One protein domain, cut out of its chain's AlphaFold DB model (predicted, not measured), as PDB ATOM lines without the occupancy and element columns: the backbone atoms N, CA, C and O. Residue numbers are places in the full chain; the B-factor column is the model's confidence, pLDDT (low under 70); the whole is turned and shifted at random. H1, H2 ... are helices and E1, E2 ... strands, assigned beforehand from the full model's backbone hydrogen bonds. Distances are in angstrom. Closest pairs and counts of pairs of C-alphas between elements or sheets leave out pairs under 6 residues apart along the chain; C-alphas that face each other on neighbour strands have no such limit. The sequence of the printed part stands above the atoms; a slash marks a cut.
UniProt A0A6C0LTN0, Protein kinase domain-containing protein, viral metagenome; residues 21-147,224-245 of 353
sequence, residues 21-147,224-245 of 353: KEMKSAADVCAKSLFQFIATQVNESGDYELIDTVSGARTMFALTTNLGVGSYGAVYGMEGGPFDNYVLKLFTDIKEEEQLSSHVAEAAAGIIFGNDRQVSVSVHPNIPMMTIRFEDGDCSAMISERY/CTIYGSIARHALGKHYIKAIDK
ATOM      1  N   LYS A  21      -1.505  61.507   2.136       75.62
ATOM      2  CA  LYS A  21      -0.291  62.130   2.669       75.62
ATOM      3  C   LYS A  21      -0.141  61.876   4.171       75.62
ATOM      4  O   LYS A  21       0.947  61.514   4.615       75.62
ATOM      5  N   GLU A  22      -1.216  62.038   4.940       81.00
ATOM      6  CA  GLU A  22      -1.226  61.738   6.376       81.00
ATOM      7  C   GLU A  22      -1.015  60.243   6.626       81.00
ATOM      8  O   GLU A  22      -0.200  59.884   7.475       81.00
ATOM      9  N   MET A  23      -1.637  59.375   5.818       76.88
ATOM     10  CA  MET A  23      -1.440  57.924   5.904       76.88
ATOM     11  C   MET A  23       0.024  57.518   5.670       76.88
ATOM     12  O   MET A  23       0.607  56.779   6.465       76.88
ATOM     13  N   LYS A  24       0.652  58.041   4.607       77.12
ATOM     14  CA  LYS A  24       2.074  57.809   4.293       77.12
ATOM     15  C   LYS A  24       2.986  58.335   5.398       77.12
ATOM     16  O   LYS A  24       3.945  57.660   5.768       77.12
ATOM     17  N   SER A  25       2.689  59.520   5.932       86.31
ATOM     18  CA  SER A  25       3.462  60.114   7.023       86.31
ATOM     19  C   SER A  25       3.397  59.262   8.290       86.31
ATOM     20  O   SER A  25       4.432  59.019   8.905       86.31
ATOM     21  N   ALA A  26       2.212  58.779   8.667       89.31
ATOM     22  CA  ALA A  26       2.040  57.912   9.830       89.31
ATOM     23  C   ALA A  26       2.823  56.598   9.678       89.31
ATOM     24  O   ALA A  26       3.569  56.218  10.579       89.31
ATOM     25  N   ALA A  27       2.733  55.951   8.512       85.25
ATOM     26  CA  ALA A  27       3.484  54.729   8.230       85.25
ATOM     27  C   ALA A  27       5.008  54.942   8.268       85.25
ATOM     28  O   ALA A  27       5.724  54.111   8.827       85.25
ATOM     29  N   ASP A  28       5.517  56.057   7.727       84.69
ATOM     30  CA  ASP A  28       6.948  56.393   7.782       84.69
ATOM     31  C   ASP A  28       7.432  56.580   9.226       84.69
ATOM     32  O   ASP A  28       8.504  56.086   9.577       84.69
ATOM     33  N   VAL A  29       6.632  57.242  10.069       93.00
ATOM     34  CA  VAL A  29       6.937  57.439  11.493       93.00
ATOM     35  C   VAL A  29       6.962  56.101  12.236       93.00
ATOM     36  O   VAL A  29       7.937  55.832  12.938       93.00
ATOM     37  N   CYS A  30       5.956  55.239  12.050       92.00
ATOM     38  CA  CYS A  30       5.908  53.911  12.675       92.00
ATOM     39  C   CYS A  30       7.087  53.030  12.250       92.00
ATOM     40  O   CYS A  30       7.807  52.507  13.102       92.00
ATOM     41  N   ALA A  31       7.339  52.928  10.941       84.75
ATOM     42  CA  ALA A  31       8.446  52.143  10.401       84.75
ATOM     43  C   ALA A  31       9.806  52.655  10.895       84.75
ATOM     44  O   ALA A  31      10.674  51.863  11.253       84.75
ATOM     45  N   LYS A  32      10.002  53.977  10.961       85.94
ATOM     46  CA  LYS A  32      11.225  54.564  11.520       85.94
ATOM     47  C   LYS A  32      11.371  54.246  13.010       85.94
ATOM     48  O   LYS A  32      12.456  53.856  13.435       85.94
ATOM     49  N   SER A  33      10.298  54.421  13.782       91.94
ATOM     50  CA  SER A  33      10.266  54.188  15.230       91.94
ATOM     51  C   SER A  33      10.679  52.761  15.575       91.94
ATOM     52  O   SER A  33      11.540  52.571  16.430       91.94
ATOM     53  N   LEU A  34      10.147  51.781  14.837       86.62
ATOM     54  CA  LEU A  34      10.448  50.361  15.004       86.62
ATOM     55  C   LEU A  34      11.958  50.069  15.005       86.62
ATOM     56  O   LEU A  34      12.435  49.351  15.871       86.62
ATOM     57  N   PHE A  35      12.723  50.656  14.078       82.50
ATOM     58  CA  PHE A  35      14.177  50.439  14.001       82.50
ATOM     59  C   PHE A  35      14.998  51.408  14.856       82.50
ATOM     60  O   PHE A  35      16.183  51.170  15.098       82.50
ATOM     61  N   GLN A  36      14.408  52.531  15.264       86.06
ATOM     62  CA  GLN A  36      15.086  53.546  16.060       86.06
ATOM     63  C   GLN A  36      15.113  53.171  17.542       86.06
ATOM     64  O   GLN A  36      16.158  53.337  18.178       86.06
ATOM     65  N   PHE A  37      13.997  52.682  18.079       88.56
ATOM     66  CA  PHE A  37      13.828  52.407  19.499       88.56
ATOM     67  C   PHE A  37      13.937  50.913  19.785       88.56
ATOM     68  O   PHE A  37      13.174  50.109  19.250       88.56
ATOM     69  N   ILE A  38      14.890  50.556  20.644       89.12
ATOM     70  CA  ILE A  38      15.183  49.165  20.992       89.12
ATOM     71  C   ILE A  38      15.079  48.999  22.502       89.12
ATOM     72  O   ILE A  38      15.835  49.636  23.237       89.12
ATOM     73  N   ALA A  39      14.171  48.138  22.951       91.44
ATOM     74  CA  ALA A  39      14.046  47.721  24.340       91.44
ATOM     75  C   ALA A  39      14.769  46.391  24.569       91.44
ATOM     76  O   ALA A  39      14.639  45.463  23.770       91.44
ATOM     77  N   THR A  40      15.520  46.282  25.662       90.81
ATOM     78  CA  THR A  40      16.144  45.023  26.107       90.81
ATOM     79  C   THR A  40      15.818  44.799  27.575       90.81
ATOM     80  O   THR A  40      15.901  45.737  28.367       90.81
ATOM     81  N   GLN A  41      15.440  43.574  27.935       89.25
ATOM     82  CA  GLN A  41      15.196  43.216  29.328       89.25
ATOM     83  C   GLN A  41      16.504  43.303  30.123       89.25
ATOM     84  O   GLN A  41      17.533  42.785  29.686       89.25
ATOM     85  N   VAL A  42      16.477  43.972  31.277       89.94
ATOM     86  CA  VAL A  42      17.672  44.160  32.121       89.94
ATOM     87  C   VAL A  42      17.691  43.261  33.352       89.94
ATOM     88  O   VAL A  42      18.746  43.097  33.963       89.94
ATOM     89  N   ASN A  43      16.547  42.694  33.742       84.88
ATOM     90  CA  ASN A  43      16.445  41.793  34.885       84.88
ATOM     91  C   ASN A  43      15.239  40.845  34.786       84.88
ATOM     92  O   ASN A  43      14.317  41.041  33.994       84.88
ATOM     93  N   GLU A  44      15.234  39.826  35.644       78.62
ATOM     94  CA  GLU A  44      14.146  38.845  35.761       78.62
ATOM     95  C   GLU A  44      12.843  39.447  36.321       78.62
ATOM     96  O   GLU A  44      11.780  38.855  36.165       78.62
ATOM     97  N   SER A  45      12.906  40.637  36.929       75.12
ATOM     98  CA  SER A  45      11.744  41.358  37.466       75.12
ATOM     99  C   SER A  45      10.863  41.996  36.385       75.12
ATOM    100  O   SER A  45       9.779  42.471  36.705       75.12
ATOM    101  N   GLY A  46      11.306  41.998  35.122       78.56
ATOM    102  CA  GLY A  46      10.543  42.534  33.992       78.56
ATOM    103  C   GLY A  46      10.828  44.003  33.669       78.56
ATOM    104  O   GLY A  46      10.023  44.634  32.979       78.56
ATOM    105  N   ASP A  47      11.958  44.544  34.136       90.06
ATOM    106  CA  ASP A  47      12.417  45.875  33.735       90.06
ATOM    107  C   ASP A  47      13.111  45.825  32.366       90.06
ATOM    108  O   ASP A  47      13.879  44.906  32.053       90.06
ATOM    109  N   TYR A  48      12.896  46.868  31.573       93.12
ATOM    110  CA  TYR A  48      13.448  47.054  30.239       93.12
ATOM    111  C   TYR A  48      14.198  48.379  30.142       93.12
ATOM    112  O   TYR A  48      13.721  49.427  30.582       93.12
ATOM    113  N   GLU A  49      15.359  48.341  29.492       93.31
ATOM    114  CA  GLU A  49      16.054  49.534  29.023       93.31
ATOM    115  C   GLU A  49      15.665  49.802  27.569       93.31
ATOM    116  O   GLU A  49      15.948  48.994  26.683       93.31
ATOM    117  N   LEU A  50      15.045  50.955  27.324       93.50
ATOM    118  CA  LEU A  50      14.777  51.490  25.998       93.50
ATOM    119  C   LEU A  50      15.906  52.420  25.564       93.50
ATOM    120  O   LEU A  50      16.215  53.396  26.249       93.50
ATOM    121  N   ILE A  51      16.460  52.169  24.382       88.25
ATOM    122  CA  ILE A  51      17.501  52.993  23.770       88.25
ATOM    123  C   ILE A  51      16.969  53.611  22.478       88.25
ATOM    124  O   ILE A  51      16.543  52.898  21.568       88.25
ATOM    125  N   ASP A  52      17.067  54.936  22.362       87.94
ATOM    126  CA  ASP A  52      17.002  55.626  21.074       87.94
ATOM    127  C   ASP A  52      18.365  55.507  20.381       87.94
ATOM    128  O   ASP A  52      19.341  56.159  20.754       87.94
ATOM    129  N   THR A  53      18.444  54.677  19.346       80.19
ATOM    130  CA  THR A  53      19.701  54.404  18.630       80.19
ATOM    131  C   THR A  53      20.237  55.589  17.822       80.19
ATOM    132  O   THR A  53      21.382  55.541  17.364       80.19
ATOM    133  N   VAL A  54      19.441  56.646  17.630       78.50
ATOM    134  CA  VAL A  54      19.853  57.855  16.905       78.50
ATOM    135  C   VAL A  54      20.453  58.883  17.859       78.50
ATOM    136  O   VAL A  54      21.534  59.398  17.581       78.50
ATOM    137  N   SER A  55      19.768  59.189  18.964       85.19
ATOM    138  CA  SER A  55      20.236  60.188  19.939       85.19
ATOM    139  C   SER A  55      21.148  59.610  21.023       85.19
ATOM    140  O   SER A  55      21.913  60.350  21.640       85.19
ATOM    141  N   GLY A  56      21.078  58.299  21.265       80.50
ATOM    142  CA  GLY A  56      21.731  57.626  22.384       80.50
ATOM    143  C   GLY A  56      21.001  57.783  23.723       80.50
ATOM    144  O   GLY A  56      21.518  57.312  24.736       80.50
ATOM    145  N   ALA A  57      19.831  58.434  23.749       87.88
ATOM    146  CA  ALA A  57      19.023  58.577  24.955       87.88
ATOM    147  C   ALA A  57      18.540  57.211  25.466       87.88
ATOM    148  O   ALA A  57      18.232  56.312  24.679       87.88
ATOM    149  N   ARG A  58      18.480  57.073  26.793       90.81
ATOM    150  CA  ARG A  58      18.094  55.842  27.488       90.81
ATOM    151  C   ARG A  58      16.988  56.135  28.487       90.81
ATOM    152  O   ARG A  58      17.086  57.115  29.226       90.81
ATOM    153  N   THR A  59      15.985  55.269  28.524       93.00
ATOM    154  CA  THR A  59      14.855  55.353  29.453       93.00
ATOM    155  C   THR A  59      14.519  53.957  29.951       93.00
ATOM    156  O   THR A  59      14.602  52.999  29.190       93.00
ATOM    157  N   MET A  60      14.130  53.842  31.218       93.50
ATOM    158  CA  MET A  60      13.683  52.581  31.805       93.50
ATOM    159  C   MET A  60      12.160  52.502  31.809       93.50
ATOM    160  O   MET A  60      11.497  53.516  32.028       93.50
ATOM    161  N   PHE A  61      11.618  51.306  31.601       94.19
ATOM    162  CA  PHE A  61      10.210  51.004  31.845       94.19
ATOM    163  C   PHE A  61      10.055  49.568  32.348       94.19
ATOM    164  O   PHE A  61      10.921  48.734  32.105       94.19
ATOM    165  N   ALA A  62       8.949  49.274  33.019       91.56
ATOM    166  CA  ALA A  62       8.581  47.933  33.450       91.56
ATOM    167  C   ALA A  62       7.292  47.491  32.754       91.56
ATOM    168  O   ALA A  62       6.398  48.307  32.496       91.56
ATOM    169  N   LEU A  63       7.194  46.196  32.452       89.75
ATOM    170  CA  LEU A  63       5.928  45.580  32.063       89.75
ATOM    171  C   LEU A  63       5.207  45.086  33.318       89.75
ATOM    172  O   LEU A  63       5.791  44.413  34.161       89.75
ATOM    173  N   THR A  64       3.929  45.426  33.435       85.75
ATOM    174  CA  THR A  64       3.088  45.062  34.582       85.75
ATOM    175  C   THR A  64       2.193  43.868  34.233       85.75
ATOM    176  O   THR A  64       2.636  42.877  33.655       85.75
ATOM    177  N   THR A  65       0.910  43.931  34.583       78.44
ATOM    178  CA  THR A  65      -0.058  42.863  34.360       78.44
ATOM    179  C   THR A  65      -0.261  42.609  32.868       78.44
ATOM    180  O   THR A  65      -0.436  43.545  32.083       78.44
ATOM    181  N   ASN A  66      -0.317  41.332  32.485       82.69
ATOM    182  CA  ASN A  66      -0.871  40.926  31.199       82.69
ATOM    183  C   ASN A  66      -2.371  41.282  31.174       82.69
ATOM    184  O   ASN A  66      -3.151  40.795  31.995       82.69
ATOM    185  N   LEU A  67      -2.760  42.170  30.262       81.94
ATOM    186  CA  LEU A  67      -4.120  42.699  30.125       81.94
ATOM    187  C   LEU A  67      -4.984  41.865  29.160       81.94
ATOM    188  O   LEU A  67      -6.216  41.995  29.158       81.94
ATOM    189  N   GLY A  68      -4.355  41.003  28.356       74.25
ATOM    190  CA  GLY A  68      -5.006  40.135  27.383       74.25
ATOM    191  C   GLY A  68      -4.074  39.683  26.256       74.25
ATOM    192  O   GLY A  68      -2.899  40.043  26.196       74.25
ATOM    193  N   VAL A  69      -4.633  38.902  25.332       67.50
ATOM    194  CA  VAL A  69      -3.970  38.437  24.109       67.50
ATOM    195  C   VAL A  69      -4.760  38.985  22.920       67.50
ATOM    196  O   VAL A  69      -5.949  38.702  22.805       67.50
ATOM    197  N   GLY A  70      -4.120  39.808  22.088       61.88
ATOM    198  CA  GLY A  70      -4.636  40.210  20.776       61.88
ATOM    199  C   GLY A  70      -4.237  39.203  19.693       61.88
ATOM    200  O   GLY A  70      -3.508  38.253  19.978       61.88
ATOM    201  N   SER A  71      -4.666  39.423  18.447       59.22
ATOM    202  CA  SER A  71      -4.478  38.471  17.333       59.22
ATOM    203  C   SER A  71      -3.041  37.978  17.131       59.22
ATOM    204  O   SER A  71      -2.843  36.820  16.778       59.22
ATOM    205  N   TYR A  72      -2.044  38.827  17.397       58.91
ATOM    206  CA  TYR A  72      -0.624  38.526  17.163       58.91
ATOM    207  C   TYR A  72       0.238  38.575  18.430       58.91
ATOM    208  O   TYR A  72       1.462  38.568  18.333       58.91
ATOM    209  N   GLY A  73      -0.357  38.668  19.623       70.62
ATOM    210  CA  GLY A  73       0.434  38.637  20.853       70.62
ATOM    211  C   GLY A  73      -0.195  39.301  22.070       70.62
ATOM    212  O   GLY A  73      -1.321  39.795  22.056       70.62
ATOM    213  N   ALA A  74       0.548  39.256  23.172       84.56
ATOM    214  CA  ALA A  74       0.092  39.718  24.476       84.56
ATOM    215  C   ALA A  74       0.157  41.248  24.624       84.56
ATOM    216  O   ALA A  74       1.018  41.916  24.049       84.56
ATOM    217  N   VAL A  75      -0.747  41.789  25.439       88.69
ATOM    218  CA  VAL A  75      -0.819  43.211  25.787       88.69
ATOM    219  C   VAL A  75      -0.468  43.388  27.259       88.69
ATOM    220  O   VAL A  75      -1.060  42.738  28.119       88.69
ATOM    221  N   TYR A  76       0.455  44.295  27.563       90.69
ATOM    222  CA  TYR A  76       0.931  44.564  28.922       90.69
ATOM    223  C   TYR A  76       0.726  46.028  29.295       90.69
ATOM    224  O   TYR A  76       0.891  46.909  28.456       90.69
ATOM    225  N   GLY A  77       0.407  46.314  30.558       91.44
ATOM    226  CA  GLY A  77       0.515  47.682  31.075       91.44
ATOM    227  C   GLY A  77       1.981  48.094  31.214       91.44
ATOM    228  O   GLY A  77       2.810  47.257  31.571       91.44
ATOM    229  N   MET A  78       2.299  49.364  30.970       93.44
ATOM    230  CA  MET A  78       3.649  49.900  31.154       93.44
ATOM    231  C   MET A  78       3.723  50.823  32.376       93.44
ATOM    232  O   MET A  78       2.776  51.549  32.667       93.44
ATOM    233  N   GLU A  79       4.870  50.819  33.050       91.50
ATOM    234  CA  GLU A  79       5.231  51.763  34.115       91.50
ATOM    235  C   GLU A  79       6.634  52.323  33.869       91.50
ATOM    236  O   GLU A  79       7.470  51.669  33.246       91.50
ATOM    237  N   GLY A  80       6.908  53.533  34.354       84.88
ATOM    238  CA  GLY A  80       8.227  54.158  34.270       84.88
ATOM    239  C   GLY A  80       8.190  55.569  33.702       84.88
ATOM    240  O   GLY A  80       8.901  55.850  32.742       84.88
ATOM    241  N   GLY A  81       7.372  56.460  34.272       82.50
ATOM    242  CA  GLY A  81       7.344  57.891  33.957       82.50
ATOM    243  C   GLY A  81       6.595  58.183  32.652       82.50
ATOM    244  O   GLY A  81       5.365  58.193  32.665       82.50
ATOM    245  N   PRO A  82       7.275  58.422  31.506       83.81
ATOM    246  CA  PRO A  82       6.609  58.626  30.211       83.81
ATOM    247  C   PRO A  82       5.623  57.522  29.797       83.81
ATOM    248  O   PRO A  82       4.793  57.768  28.925       83.81
ATOM    249  N   PHE A  83       5.688  56.334  30.408       90.06
ATOM    250  CA  PHE A  83       4.884  55.177  30.021       90.06
ATOM    251  C   PHE A  83       3.702  54.853  30.948       90.06
ATOM    252  O   PHE A  83       2.910  53.988  30.593       90.06
ATOM    253  N   ASP A  84       3.505  55.566  32.065       87.38
ATOM    254  CA  ASP A  84       2.530  55.185  33.115       87.38
ATOM    255  C   ASP A  84       1.060  55.111  32.634       87.38
ATOM    256  O   ASP A  84       0.216  54.467  33.254       87.38
ATOM    257  N   ASN A  85       0.734  55.764  31.513       89.44
ATOM    258  CA  ASN A  85      -0.606  55.768  30.910       89.44
ATOM    259  C   ASN A  85      -0.692  54.957  29.613       89.44
ATOM    260  O   ASN A  85      -1.626  55.145  28.831       89.44
ATOM    261  N   TYR A  86       0.280  54.086  29.362       93.69
ATOM    262  CA  TYR A  86       0.389  53.342  28.119       93.69
ATOM    263  C   TYR A  86       0.349  51.832  28.346       93.69
ATOM    264  O   TYR A  86       0.600  51.309  29.434       93.69
ATOM    265  N   VAL A  87      -0.011  51.132  27.281       93.75
ATOM    266  CA  VAL A  87       0.091  49.685  27.155       93.75
ATOM    267  C   VAL A  87       1.017  49.349  26.001       93.75
ATOM    268  O   VAL A  87       1.146  50.112  25.041       93.75
ATOM    269  N   LEU A  88       1.631  48.181  26.096       92.88
ATOM    270  CA  LEU A  88       2.511  47.616  25.098       92.88
ATOM    271  C   LEU A  88       1.844  46.382  24.486       92.88
ATOM    272  O   LEU A  88       1.669  45.375  25.172       92.88
ATOM    273  N   LYS A  89       1.469  46.458  23.206       91.62
ATOM    274  CA  LYS A  89       1.013  45.305  22.415       91.62
ATOM    275  C   LYS A  89       2.233  44.673  21.757       91.62
ATOM    276  O   LYS A  89       2.865  45.310  20.912       91.62
ATOM    277  N   LEU A  90       2.574  43.452  22.162       88.25
ATOM    278  CA  LEU A  90       3.585  42.642  21.489       88.25
ATOM    279  C   LEU A  90       2.988  42.021  20.237       88.25
ATOM    280  O   LEU A  90       1.878  41.495  20.271       88.25
ATOM    281  N   PHE A  91       3.776  42.018  19.173       83.25
ATOM    282  CA  PHE A  91       3.522  41.212  17.998       83.25
ATOM    283  C   PHE A  91       4.638  40.177  17.861       83.25
ATOM    284  O   PHE A  91       5.821  40.538  17.778       83.25
ATOM    285  N   THR A  92       4.263  38.902  17.866       69.31
ATOM    286  CA  THR A  92       5.170  37.795  17.564       69.31
ATOM    287  C   THR A  92       5.468  37.757  16.059       69.31
ATOM    288  O   THR A  92       4.860  38.475  15.270       69.31
ATOM    289  N   ASP A  93       6.461  36.966  15.650       63.25
ATOM    290  CA  ASP A  93       6.684  36.624  14.233       63.25
ATOM    291  C   ASP A  93       7.209  37.744  13.313       63.25
ATOM    292  O   ASP A  93       6.914  37.802  12.121       63.25
ATOM    293  N   ILE A  94       8.138  38.572  13.804       64.12
ATOM    294  CA  ILE A  94       8.847  39.586  12.986       64.12
ATOM    295  C   ILE A  94       9.712  39.022  11.843       64.12
ATOM    296  O   ILE A  94      10.362  39.779  11.121       64.12
ATOM    297  N   LYS A  95       9.819  37.694  11.734       61.78
ATOM    298  CA  LYS A  95      10.659  37.026  10.732       61.78
ATOM    299  C   LYS A  95      10.022  37.078   9.339       61.78
ATOM    300  O   LYS A  95      10.732  36.873   8.356       61.78
ATOM    301  N   GLU A  96       8.730  37.398   9.253       66.31
ATOM    302  CA  GLU A  96       7.991  37.556   8.001       66.31
ATOM    303  C   GLU A  96       7.725  39.040   7.698       66.31
ATOM    304  O   GLU A  96       7.082  39.755   8.466       66.31
ATOM    305  N   GLU A  97       8.213  39.517   6.548       66.06
ATOM    306  CA  GLU A  97       8.057  40.918   6.114       66.06
ATOM    307  C   GLU A  97       6.582  41.323   5.969       66.06
ATOM    308  O   GLU A  97       6.220  42.471   6.243       66.06
ATOM    309  N   GLU A  98       5.725  40.385   5.564       68.00
ATOM    310  CA  GLU A  98       4.287  40.613   5.425       68.00
ATOM    311  C   GLU A  98       3.631  40.915   6.778       68.00
ATOM    312  O   GLU A  98       2.924  41.916   6.897       68.00
ATOM    313  N   GLN A  99       3.956  40.140   7.817       72.19
ATOM    314  CA  GLN A  99       3.459  40.373   9.176       72.19
ATOM    315  C   GLN A  99       3.991  41.685   9.750       72.19
ATOM    316  O   GLN A  99       3.233  42.516  10.251       72.19
ATOM    317  N   LEU A 100       5.287  41.954   9.575       73.81
ATOM    318  CA  LEU A 100       5.882  43.203  10.044       73.81
ATOM    319  C   LEU A 100       5.264  44.436   9.364       73.81
ATOM    320  O   LEU A 100       5.072  45.477   9.998       73.81
ATOM    321  N   SER A 101       4.911  44.312   8.083       75.50
ATOM    322  CA  SER A 101       4.185  45.349   7.347       75.50
ATOM    323  C   SER A 101       2.780  45.563   7.907       75.50
ATOM    324  O   SER A 101       2.357  46.714   8.033       75.50
ATOM    325  N   SER A 102       2.082  44.491   8.289       77.25
ATOM    326  CA  SER A 102       0.781  44.567   8.964       77.25
ATOM    327  C   SER A 102       0.882  45.274  10.317       77.25
ATOM    328  O   SER A 102       0.062  46.145  10.594       77.25
ATOM    329  N   HIS A 103       1.926  45.015  11.113       84.31
ATOM    330  CA  HIS A 103       2.132  45.699  12.400       84.31
ATOM    331  C   HIS A 103       2.373  47.207  12.220       84.31
ATOM    332  O   HIS A 103       1.795  48.030  12.933       84.31
ATOM    333  N   VAL A 104       3.200  47.590  11.236       85.31
ATOM    334  CA  VAL A 104       3.433  49.006  10.892       85.31
ATOM    335  C   VAL A 104       2.144  49.676  10.436       85.31
ATOM    336  O   VAL A 104       1.877  50.822  10.803       85.31
ATOM    337  N   ALA A 105       1.345  48.976   9.638       80.19
ATOM    338  CA  ALA A 105       0.081  49.488   9.143       80.19
ATOM    339  C   ALA A 105      -0.954  49.651  10.272       80.19
ATOM    340  O   ALA A 105      -1.642  50.674  10.311       80.19
ATOM    341  N   GLU A 106      -1.010  48.710  11.221       85.44
ATOM    342  CA  GLU A 106      -1.863  48.785  12.411       85.44
ATOM    343  C   GLU A 106      -1.508  50.019  13.253       85.44
ATOM    344  O   GLU A 106      -2.367  50.853  13.551       85.44
ATOM    345  N   ALA A 107      -0.220  50.198  13.561       88.88
ATOM    346  CA  ALA A 107       0.253  51.352  14.318       88.88
ATOM    347  C   ALA A 107       0.011  52.675  13.576       88.88
ATOM    348  O   ALA A 107      -0.363  53.676  14.189       88.88
ATOM    349  N   ALA A 108       0.179  52.693  12.251       87.25
ATOM    350  CA  ALA A 108      -0.109  53.870  11.436       87.25
ATOM    351  C   ALA A 108      -1.600  54.237  11.479       87.25
ATOM    352  O   ALA A 108      -1.926  55.411  11.657       87.25
ATOM    353  N   ALA A 109      -2.500  53.253  11.381       84.31
ATOM    354  CA  ALA A 109      -3.936  53.464  11.563       84.31
ATOM    355  C   ALA A 109      -4.239  54.026  12.961       84.31
ATOM    356  O   ALA A 109      -5.015  54.974  13.085       84.31
ATOM    357  N   GLY A 110      -3.561  53.526  13.996       87.50
ATOM    358  CA  GLY A 110      -3.648  54.062  15.354       87.50
ATOM    359  C   GLY A 110      -3.169  55.516  15.491       87.50
ATOM    360  O   GLY A 110      -3.760  56.276  16.251       87.50
ATOM    361  N   ILE A 111      -2.164  55.964  14.728       88.62
ATOM    362  CA  ILE A 111      -1.783  57.392  14.672       88.62
ATOM    363  C   ILE A 111      -2.874  58.218  13.979       88.62
ATOM    364  O   ILE A 111      -3.276  59.269  14.477       88.62
ATOM    365  N   ILE A 112      -3.350  57.754  12.823       85.56
ATOM    366  CA  ILE A 112      -4.293  58.494  11.975       85.56
ATOM    367  C   ILE A 112      -5.625  58.685  12.695       85.56
ATOM    368  O   ILE A 112      -6.104  59.808  12.837       85.56
ATOM    369  N   PHE A 113      -6.199  57.588  13.181       85.44
ATOM    370  CA  PHE A 113      -7.498  57.591  13.841       85.44
ATOM    371  C   PHE A 113      -7.396  57.937  15.326       85.44
ATOM    372  O   PHE A 113      -8.375  58.383  15.906       85.44
ATOM    373  N   GLY A 114      -6.237  57.752  15.958       82.81
ATOM    374  CA  GLY A 114      -6.040  58.092  17.366       82.81
ATOM    375  C   GLY A 114      -5.835  59.585  17.619       82.81
ATOM    376  O   GLY A 114      -5.994  60.031  18.754       82.81
ATOM    377  N   ASN A 115      -5.510  60.369  16.586       74.81
ATOM    378  CA  ASN A 115      -5.520  61.834  16.667       74.81
ATOM    379  C   ASN A 115      -6.948  62.398  16.724       74.81
ATOM    380  O   ASN A 115      -7.161  63.460  17.313       74.81
ATOM    381  N   ASP A 116      -7.927  61.684  16.158       77.31
ATOM    382  CA  ASP A 116      -9.336  61.979  16.386       77.31
ATOM    383  C   ASP A 116      -9.791  61.293  17.673       77.31
ATOM    384  O   ASP A 116      -9.984  60.076  17.745       77.31
ATOM    385  N   ARG A 117     -10.012  62.113  18.706       67.00
ATOM    386  CA  ARG A 117     -10.469  61.639  20.007       67.00
ATOM    387  C   ARG A 117     -11.895  61.061  20.010       67.00
ATOM    388  O   ARG A 117     -12.468  60.856  21.075       67.00
ATOM    389  N   GLN A 118     -12.507  60.825  18.863       73.62
ATOM    390  CA  GLN A 118     -13.797  60.146  18.756       73.62
ATOM    391  C   GLN A 118     -13.680  58.777  18.078       73.62
ATOM    392  O   GLN A 118     -14.685  58.077  17.980       73.62
ATOM    393  N   VAL A 119     -12.487  58.386  17.610       83.25
ATOM    394  CA  VAL A 119     -12.330  57.189  16.773       83.25
ATOM    395  C   VAL A 119     -11.544  56.097  17.480       83.25
ATOM    396  O   VAL A 119     -12.123  55.121  17.954       83.25
ATOM    397  N   SER A 120     -10.226  56.250  17.561       88.44
ATOM    398  CA  SER A 120      -9.333  55.193  18.033       88.44
ATOM    399  C   SER A 120      -8.636  55.576  19.331       88.44
ATOM    400  O   SER A 120      -8.541  56.749  19.702       88.44
ATOM    401  N   VAL A 121      -8.113  54.562  20.012       88.56
ATOM    402  CA  VAL A 121      -7.059  54.718  21.012       88.56
ATOM    403  C   VAL A 121      -5.848  55.369  20.340       88.56
ATOM    404  O   VAL A 121      -5.460  54.977  19.234       88.56
ATOM    405  N   SER A 122      -5.261  56.366  21.001       88.50
ATOM    406  CA  SER A 122      -4.066  57.050  20.511       88.50
ATOM    407  C   SER A 122      -2.816  56.190  20.693       88.50
ATOM    408  O   SER A 122      -2.593  55.600  21.750       88.50
ATOM    409  N   VAL A 123      -1.967  56.159  19.670       89.62
ATOM    410  CA  VAL A 123      -0.628  55.560  19.732       89.62
ATOM    411  C   VAL A 123       0.359  56.565  20.348       89.62
ATOM    412  O   VAL A 123       0.160  57.777  20.248       89.62
ATOM    413  N   HIS A 124       1.414  56.088  21.016       91.62
ATOM    414  CA  HIS A 124       2.391  56.958  21.674       91.62
ATOM    415  C   HIS A 124       3.049  57.925  20.664       91.62
ATOM    416  O   HIS A 124       3.651  57.479  19.684       91.62
ATOM    417  N   PRO A 125       3.003  59.252  20.899       85.06
ATOM    418  CA  PRO A 125       3.284  60.255  19.864       85.06
ATOM    419  C   PRO A 125       4.745  60.283  19.400       85.06
ATOM    420  O   PRO A 125       5.029  60.678  18.273       85.06
ATOM    421  N   ASN A 126       5.675  59.860  20.261       88.62
ATOM    422  CA  ASN A 126       7.113  59.890  19.973       88.62
ATOM    423  C   ASN A 126       7.717  58.504  19.723       88.62
ATOM    424  O   ASN A 126       8.814  58.403  19.187       88.62
ATOM    425  N   ILE A 127       7.027  57.451  20.170       92.50
ATOM    426  CA  ILE A 127       7.539  56.071  20.213       92.50
ATOM    427  C   ILE A 127       6.381  55.131  19.853       92.50
ATOM    428  O   ILE A 127       5.964  54.317  20.673       92.50
ATOM    429  N   PRO A 128       5.768  55.291  18.668       92.75
ATOM    430  CA  PRO A 128       4.587  54.513  18.305       92.75
ATOM    431  C   PRO A 128       4.873  53.016  18.205       92.75
ATOM    432  O   PRO A 128       4.002  52.197  18.489       92.75
ATOM    433  N   MET A 129       6.103  52.667  17.822       93.12
ATOM    434  CA  MET A 129       6.578  51.293  17.751       93.12
ATOM    435  C   MET A 129       8.007  51.166  18.265       93.12
ATOM    436  O   MET A 129       8.788  52.117  18.189       93.12
ATOM    437  N   MET A 130       8.371  49.975  18.720       91.56
ATOM    438  CA  MET A 130       9.744  49.632  19.088       91.56
ATOM    439  C   MET A 130      10.048  48.168  18.776       91.56
ATOM    440  O   MET A 130       9.134  47.348  18.652       91.56
ATOM    441  N   THR A 131      11.331  47.832  18.696       89.19
ATOM    442  CA  THR A 131      11.794  46.444  18.755       89.19
ATOM    443  C   THR A 131      12.069  46.063  20.203       89.19
ATOM    444  O   THR A 131      12.752  46.796  20.915       89.19
ATOM    445  N   ILE A 132      11.586  44.899  20.626       87.50
ATOM    446  CA  ILE A 132      11.931  44.295  21.916       87.50
ATOM    447  C   ILE A 132      12.824  43.097  21.660       87.50
ATOM    448  O   ILE A 132      12.469  42.220  20.876       87.50
ATOM    449  N   ARG A 133      13.985  43.070  22.308       83.38
ATOM    450  CA  ARG A 133      14.950  41.978  22.187       83.38
ATOM    451  C   ARG A 133      14.781  40.991  23.328       83.38
ATOM    452  O   ARG A 133      14.945  41.371  24.488       83.38
ATOM    453  N   PHE A 134      14.509  39.740  22.978       77.38
ATOM    454  CA  PHE A 134      14.563  38.597  23.883       77.38
ATOM    455  C   PHE A 134      15.741  37.692  23.514       77.38
ATOM    456  O   PHE A 134      16.298  37.793  22.421       77.38
ATOM    457  N   GLU A 135      16.112  36.785  24.418       73.44
ATOM    458  CA  GLU A 135      17.185  35.810  24.169       73.44
ATOM    459  C   GLU A 135      16.882  34.917  22.953       73.44
ATOM    460  O   GLU A 135      17.771  34.653  22.143       73.44
ATOM    461  N   ASP A 136      15.613  34.534  22.774       71.56
ATOM    462  CA  ASP A 136      15.146  33.648  21.697       71.56
ATOM    463  C   ASP A 136      14.802  34.379  20.384       71.56
ATOM    464  O   ASP A 136      14.456  33.753  19.371       71.56
ATOM    465  N   GLY A 137      14.904  35.711  20.372       73.94
ATOM    466  CA  GLY A 137      14.682  36.533  19.187       73.94
ATOM    467  C   GLY A 137      14.063  37.896  19.472       73.94
ATOM    468  O   GLY A 137      13.615  38.210  20.571       73.94
ATOM    469  N   ASP A 138      14.023  38.717  18.429       82.06
ATOM    470  CA  ASP A 138      13.418  40.040  18.492       82.06
ATOM    471  C   ASP A 138      11.895  39.939  18.264       82.06
ATOM    472  O   ASP A 138      11.402  39.030  17.595       82.06
ATOM    473  N   CYS A 139      11.143  40.891  18.806       84.06
ATOM    474  CA  CYS A 139       9.715  41.098  18.568       84.06
ATOM    475  C   CYS A 139       9.458  42.571  18.235       84.06
ATOM    476  O   CYS A 139      10.234  43.452  18.611       84.06
ATOM    477  N   SER A 140       8.358  42.861  17.546       87.69
ATOM    478  CA  SER A 140       7.894  44.237  17.352       87.69
ATOM    479  C   SER A 140       6.814  44.541  18.373       87.69
ATOM    480  O   SER A 140       6.027  43.663  18.715       87.69
ATOM    481  N   ALA A 141       6.751  45.779  18.839       91.12
ATOM    482  CA  ALA A 141       5.727  46.215  19.770       91.12
ATOM    483  C   ALA A 141       5.143  47.560  19.349       91.12
ATOM    484  O   ALA A 141       5.857  48.404  18.803       91.12
ATOM    485  N   MET A 142       3.857  47.760  19.631       93.06
ATOM    486  CA  MET A 142       3.167  49.046  19.521       93.06
ATOM    487  C   MET A 142       2.826  49.557  20.918       93.06
ATOM    488  O   MET A 142       2.405  48.782  21.779       93.06
ATOM    489  N   ILE A 143       2.976  50.866  21.122       94.00
ATOM    490  CA  ILE A 143       2.600  51.530  22.370       94.00
ATOM    491  C   ILE A 143       1.333  52.349  22.146       94.00
ATOM    492  O   ILE A 143       1.320  53.248  21.304       94.00
ATOM    493  N   SER A 144       0.287  52.103  22.929       93.38
ATOM    494  CA  SER A 144      -0.980  52.838  22.837       93.38
ATOM    495  C   SER A 144      -1.494  53.267  24.203       93.38
ATOM    496  O   SER A 144      -1.073  52.731  25.224       93.38
ATOM    497  N   GLU A 145      -2.373  54.266  24.243       92.56
ATOM    498  CA  GLU A 145      -2.981  54.732  25.491       92.56
ATOM    499  C   GLU A 145      -3.703  53.584  26.213       92.56
ATOM    500  O   GLU A 145      -4.355  52.731  25.604       92.56
ATOM    501  N   ARG A 146      -3.586  53.573  27.540       91.25
ATOM    502  CA  ARG A 146      -4.236  52.602  28.411       91.25
ATOM    503  C   ARG A 146      -5.706  52.952  28.644       91.25
ATOM    504  O   ARG A 146      -6.055  54.078  29.012       91.25
ATOM    505  N   TYR A 147      -6.540  51.928  28.497       92.75
ATOM    506  CA  TYR A 147      -7.953  51.907  28.870       92.75
ATOM    507  C   TYR A 147      -8.179  50.846  29.954       92.75
ATOM    508  O   TYR A 147      -7.321  49.988  30.178       92.75
ATOM    509  N   CYS A 224      -7.973  45.468   4.272       52.72
ATOM    510  CA  CYS A 224      -7.485  46.605   3.457       52.72
ATOM    511  C   CYS A 224      -6.106  46.565   2.749       52.72
ATOM    512  O   CYS A 224      -5.045  46.798   3.325       52.72
ATOM    513  N   THR A 225      -6.146  46.533   1.409       51.78
ATOM    514  CA  THR A 225      -4.975  46.574   0.506       51.78
ATOM    515  C   THR A 225      -4.205  47.908   0.499       51.78
ATOM    516  O   THR A 225      -2.990  47.905   0.281       51.78
ATOM    517  N   ILE A 226      -4.865  49.059   0.721       55.56
ATOM    518  CA  ILE A 226      -4.228  50.393   0.604       55.56
ATOM    519  C   ILE A 226      -3.266  50.658   1.770       55.56
ATOM    520  O   ILE A 226      -2.104  50.994   1.537       55.56
ATOM    521  N   TYR A 227      -3.718  50.452   3.011       59.78
ATOM    522  CA  TYR A 227      -2.898  50.659   4.212       59.78
ATOM    523  C   TYR A 227      -1.716  49.687   4.258       59.78
ATOM    524  O   TYR A 227      -0.585  50.117   4.489       59.78
ATOM    525  N   GLY A 228      -1.942  48.413   3.913       60.19
ATOM    526  CA  GLY A 228      -0.864  47.432   3.776       60.19
ATOM    527  C   GLY A 228       0.176  47.830   2.719       60.19
ATOM    528  O   GLY A 228       1.376  47.700   2.945       60.19
ATOM    529  N   SER A 229      -0.248  48.387   1.578       60.94
ATOM    530  CA  SER A 229       0.683  48.827   0.524       60.94
ATOM    531  C   SER A 229       1.512  50.050   0.927       60.94
ATOM    532  O   SER A 229       2.714  50.088   0.658       60.94
ATOM    533  N   ILE A 230       0.904  51.024   1.614       61.38
ATOM    534  CA  ILE A 230       1.609  52.196   2.155       61.38
ATOM    535  C   ILE A 230       2.631  51.769   3.218       61.38
ATOM    536  O   ILE A 230       3.779  52.221   3.186       61.38
ATOM    537  N   ALA A 231       2.243  50.873   4.125       62.84
ATOM    538  CA  ALA A 231       3.125  50.376   5.174       62.84
ATOM    539  C   ALA A 231       4.298  49.562   4.625       62.84
ATOM    540  O   ALA A 231       5.430  49.805   5.039       62.84
ATOM    541  N   ARG A 232       4.067  48.685   3.637       65.56
ATOM    542  CA  ARG A 232       5.139  47.956   2.931       65.56
ATOM    543  C   ARG A 232       6.190  48.906   2.353       65.56
ATOM    544  O   ARG A 232       7.387  48.703   2.543       65.56
ATOM    545  N   HIS A 233       5.753  49.979   1.689       64.75
ATOM    546  CA  HIS A 233       6.669  50.978   1.131       64.75
ATOM    547  C   HIS A 233       7.497  51.683   2.220       64.75
ATOM    548  O   HIS A 233       8.718  51.816   2.091       64.75
ATOM    549  N   ALA A 234       6.843  52.121   3.300       62.22
ATOM    550  CA  ALA A 234       7.513  52.767   4.426       62.22
ATOM    551  C   ALA A 234       8.521  51.827   5.109       62.22
ATOM    552  O   ALA A 234       9.665  52.221   5.347       62.22
ATOM    553  N   LEU A 235       8.128  50.576   5.364       60.56
ATOM    554  CA  LEU A 235       8.976  49.556   5.976       60.56
ATOM    555  C   LEU A 235      10.228  49.301   5.131       60.56
ATOM    556  O   LEU A 235      11.339  49.415   5.651       60.56
ATOM    557  N   GLY A 236      10.071  49.060   3.824       59.91
ATOM    558  CA  GLY A 236      11.194  48.803   2.917       59.91
ATOM    559  C   GLY A 236      12.247  49.920   2.930       59.91
ATOM    560  O   GLY A 236      13.447  49.652   3.017       59.91
ATOM    561  N   LYS A 237      11.817  51.190   2.939       64.62
ATOM    562  CA  LYS A 237      12.713  52.362   3.001       64.62
ATOM    563  C   LYS A 237      13.600  52.379   4.252       64.62
ATOM    564  O   LYS A 237      14.765  52.780   4.158       64.62
ATOM    565  N   HIS A 238      13.066  52.018   5.419       63.44
ATOM    566  CA  HIS A 238      13.805  52.078   6.691       63.44
ATOM    567  C   HIS A 238      14.567  50.791   6.995       63.44
ATOM    568  O   HIS A 238      15.695  50.868   7.478       63.44
ATOM    569  N   TYR A 239      14.022  49.635   6.612       56.62
ATOM    570  CA  TYR A 239      14.690  48.341   6.726       56.62
ATOM    571  C   TYR A 239      16.033  48.330   5.978       56.62
ATOM    572  O   TYR A 239      17.070  47.986   6.549       56.62
ATOM    573  N   ILE A 240      16.060  48.835   4.736       46.66
ATOM    574  CA  ILE A 240      17.294  48.958   3.939       46.66
ATOM    575  C   ILE A 240      18.343  49.822   4.661       46.66
ATOM    576  O   ILE A 240      19.515  49.453   4.725       46.66
ATOM    577  N   LYS A 241      17.934  50.951   5.254       51.12
ATOM    578  CA  LYS A 241      18.842  51.858   5.980       51.12
ATOM    579  C   LYS A 241      19.398  51.249   7.265       51.12
ATOM    580  O   LYS A 241      20.520  51.583   7.648       51.12
ATOM    581  N   ALA A 242      18.624  50.401   7.940       50.00
ATOM    582  CA  ALA A 242      19.070  49.682   9.127       50.00
ATOM    583  C   ALA A 242      20.141  48.631   8.773       50.00
ATOM    584  O   ALA A 242      21.153  48.534   9.468       50.00
ATOM    585  N   ILE A 243      19.971  47.922   7.650       45.09
ATOM    586  CA  ILE A 243      20.912  46.896   7.163       45.09
ATOM    587  C   ILE A 243      22.232  47.498   6.662       45.09
ATOM    588  O   ILE A 243      23.306  46.946   6.917       45.09
ATOM    589  N   ASP A 244      22.186  48.629   5.954       44.97
ATOM    590  CA  ASP A 244      23.365  49.176   5.263       44.97
ATOM    591  C   ASP A 244      24.419  49.775   6.218       44.97
ATOM    592  O   ASP A 244      25.557  50.031   5.832       44.97
ATOM    593  N   LYS A 245      24.089  49.960   7.505       43.25
ATOM    594  CA  LYS A 245      25.023  50.555   8.473       43.25
ATOM    595  C   LYS A 245      26.132  49.615   8.956       43.25
ATOM    596  O   LYS A 245      27.166  50.132   9.374       43.25
TER     597      LYS A 245
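AT A GLANCE: This is residues 21 to 147 and 224 to 245 of the 353 residues of the protein "Protein kinase domain-containing protein" of viral metagenome (UniProt A0A6C0LTN0). A closed barrel of seven strands has two helices, H1 and H2, packed on the outside of its wall at E6 and E7, and a third helix, H3, covers these two on the side away from the barrel. The three helices cross one another. The printed part has 149 residues, with H1, E1, E2, E3, E4, E5, H2, E6, E7 and H3 along the chain; round the mixed barrel run E1, E2, E3, E4, E5, E7, E6 and back to E1. The class is mixed, helices and strands; the whole is compact, with a radius of gyration of the C-alphas of 14.4 A, and rounded, spanning 41 by 41 by 29 A.

IN THESE COORDINATES: H1, residues 21 to 36, begins at C-alpha 21 (-0.291, 62.130, 2.669) and is 22.1 A long. E1 is residues 37 to 41 and E2 residues 47 to 52. E3, residues 58 to 70, is 28.4 A long from first to last C-alpha and bends by 86 degrees at residue 67. E4 is residues 73 to 79 and E5 residues 86 to 91. H2, residues 97 to 114, is 24.9 A long. E6 is residues 129 to 134; E7, residues 137 to 145, is 26.1 A long and ends at C-alpha 145 (-2.981, 54.732, 25.491). H3, residues 225 to 243, is 26.7 A long and ends at C-alpha 243 (20.912, 46.896, 7.163).

HOW THE PARTS SIT: E1 to E5 form a meander, each strand the antiparallel neighbour of the one before; N 40 and O 49 of the hairpin E1 and E2 are 2.9 A apart, within hydrogen-bond range. E3 pairs with E2 over residues 58 to 62, N 48 to O 61 being 2.8 A, and with E4 over 62 to 70, N 64 to O 77 being 2.8 A. E4 and E5 have N 88 and O 76 at 2.8 A. E5 and E7 are antiparallel, with N 89 and O 142 at 2.9 A, as is the hairpin E6 and E7, with N 132 and O 139 at 2.8 A. E6 and E1 are parallel, N 39 to O 131 being 2.8 A. H1 is on the barrel, outside it, over E6 at a height over the sheet of 8.8 A. H2 is also on it, outside, over E7 and only just over E6, with 3 C-alphas there, at a height of 9.6 A. H1 touches residues 104 to 112 of H2, a steep tilt of 58 degrees, opposite ways; C-alphas 26 and 108 are closest, 4.9 A. H3 is not on the barrel. It touches H1, C-alphas 28 and 234 being closest at 5.0 A, the same way at 37 degrees, only just steep. Its residues 227 to 235 touch H2, C-alphas 105 and 231 being closest at 5.1 A. In H2 every O i to N i+4 pair is within hydrogen-bond range; in H1 11 of 12 are, in H3 14 of 15.

THE WHOLE: The two C-alphas farthest apart, those of Lys 21 and Glu 44, are 43.0 A apart. Residues 148 to 223 are not printed, and C-alphas 147 and 224 are 26.0 A apart across this cut. The link H2 to E6 is long, residues 115 to 128. Mean pLDDT of the printed part is 79.9; under 70 are residues 69 to 72, 92 to 98, 117 and 224 to 245.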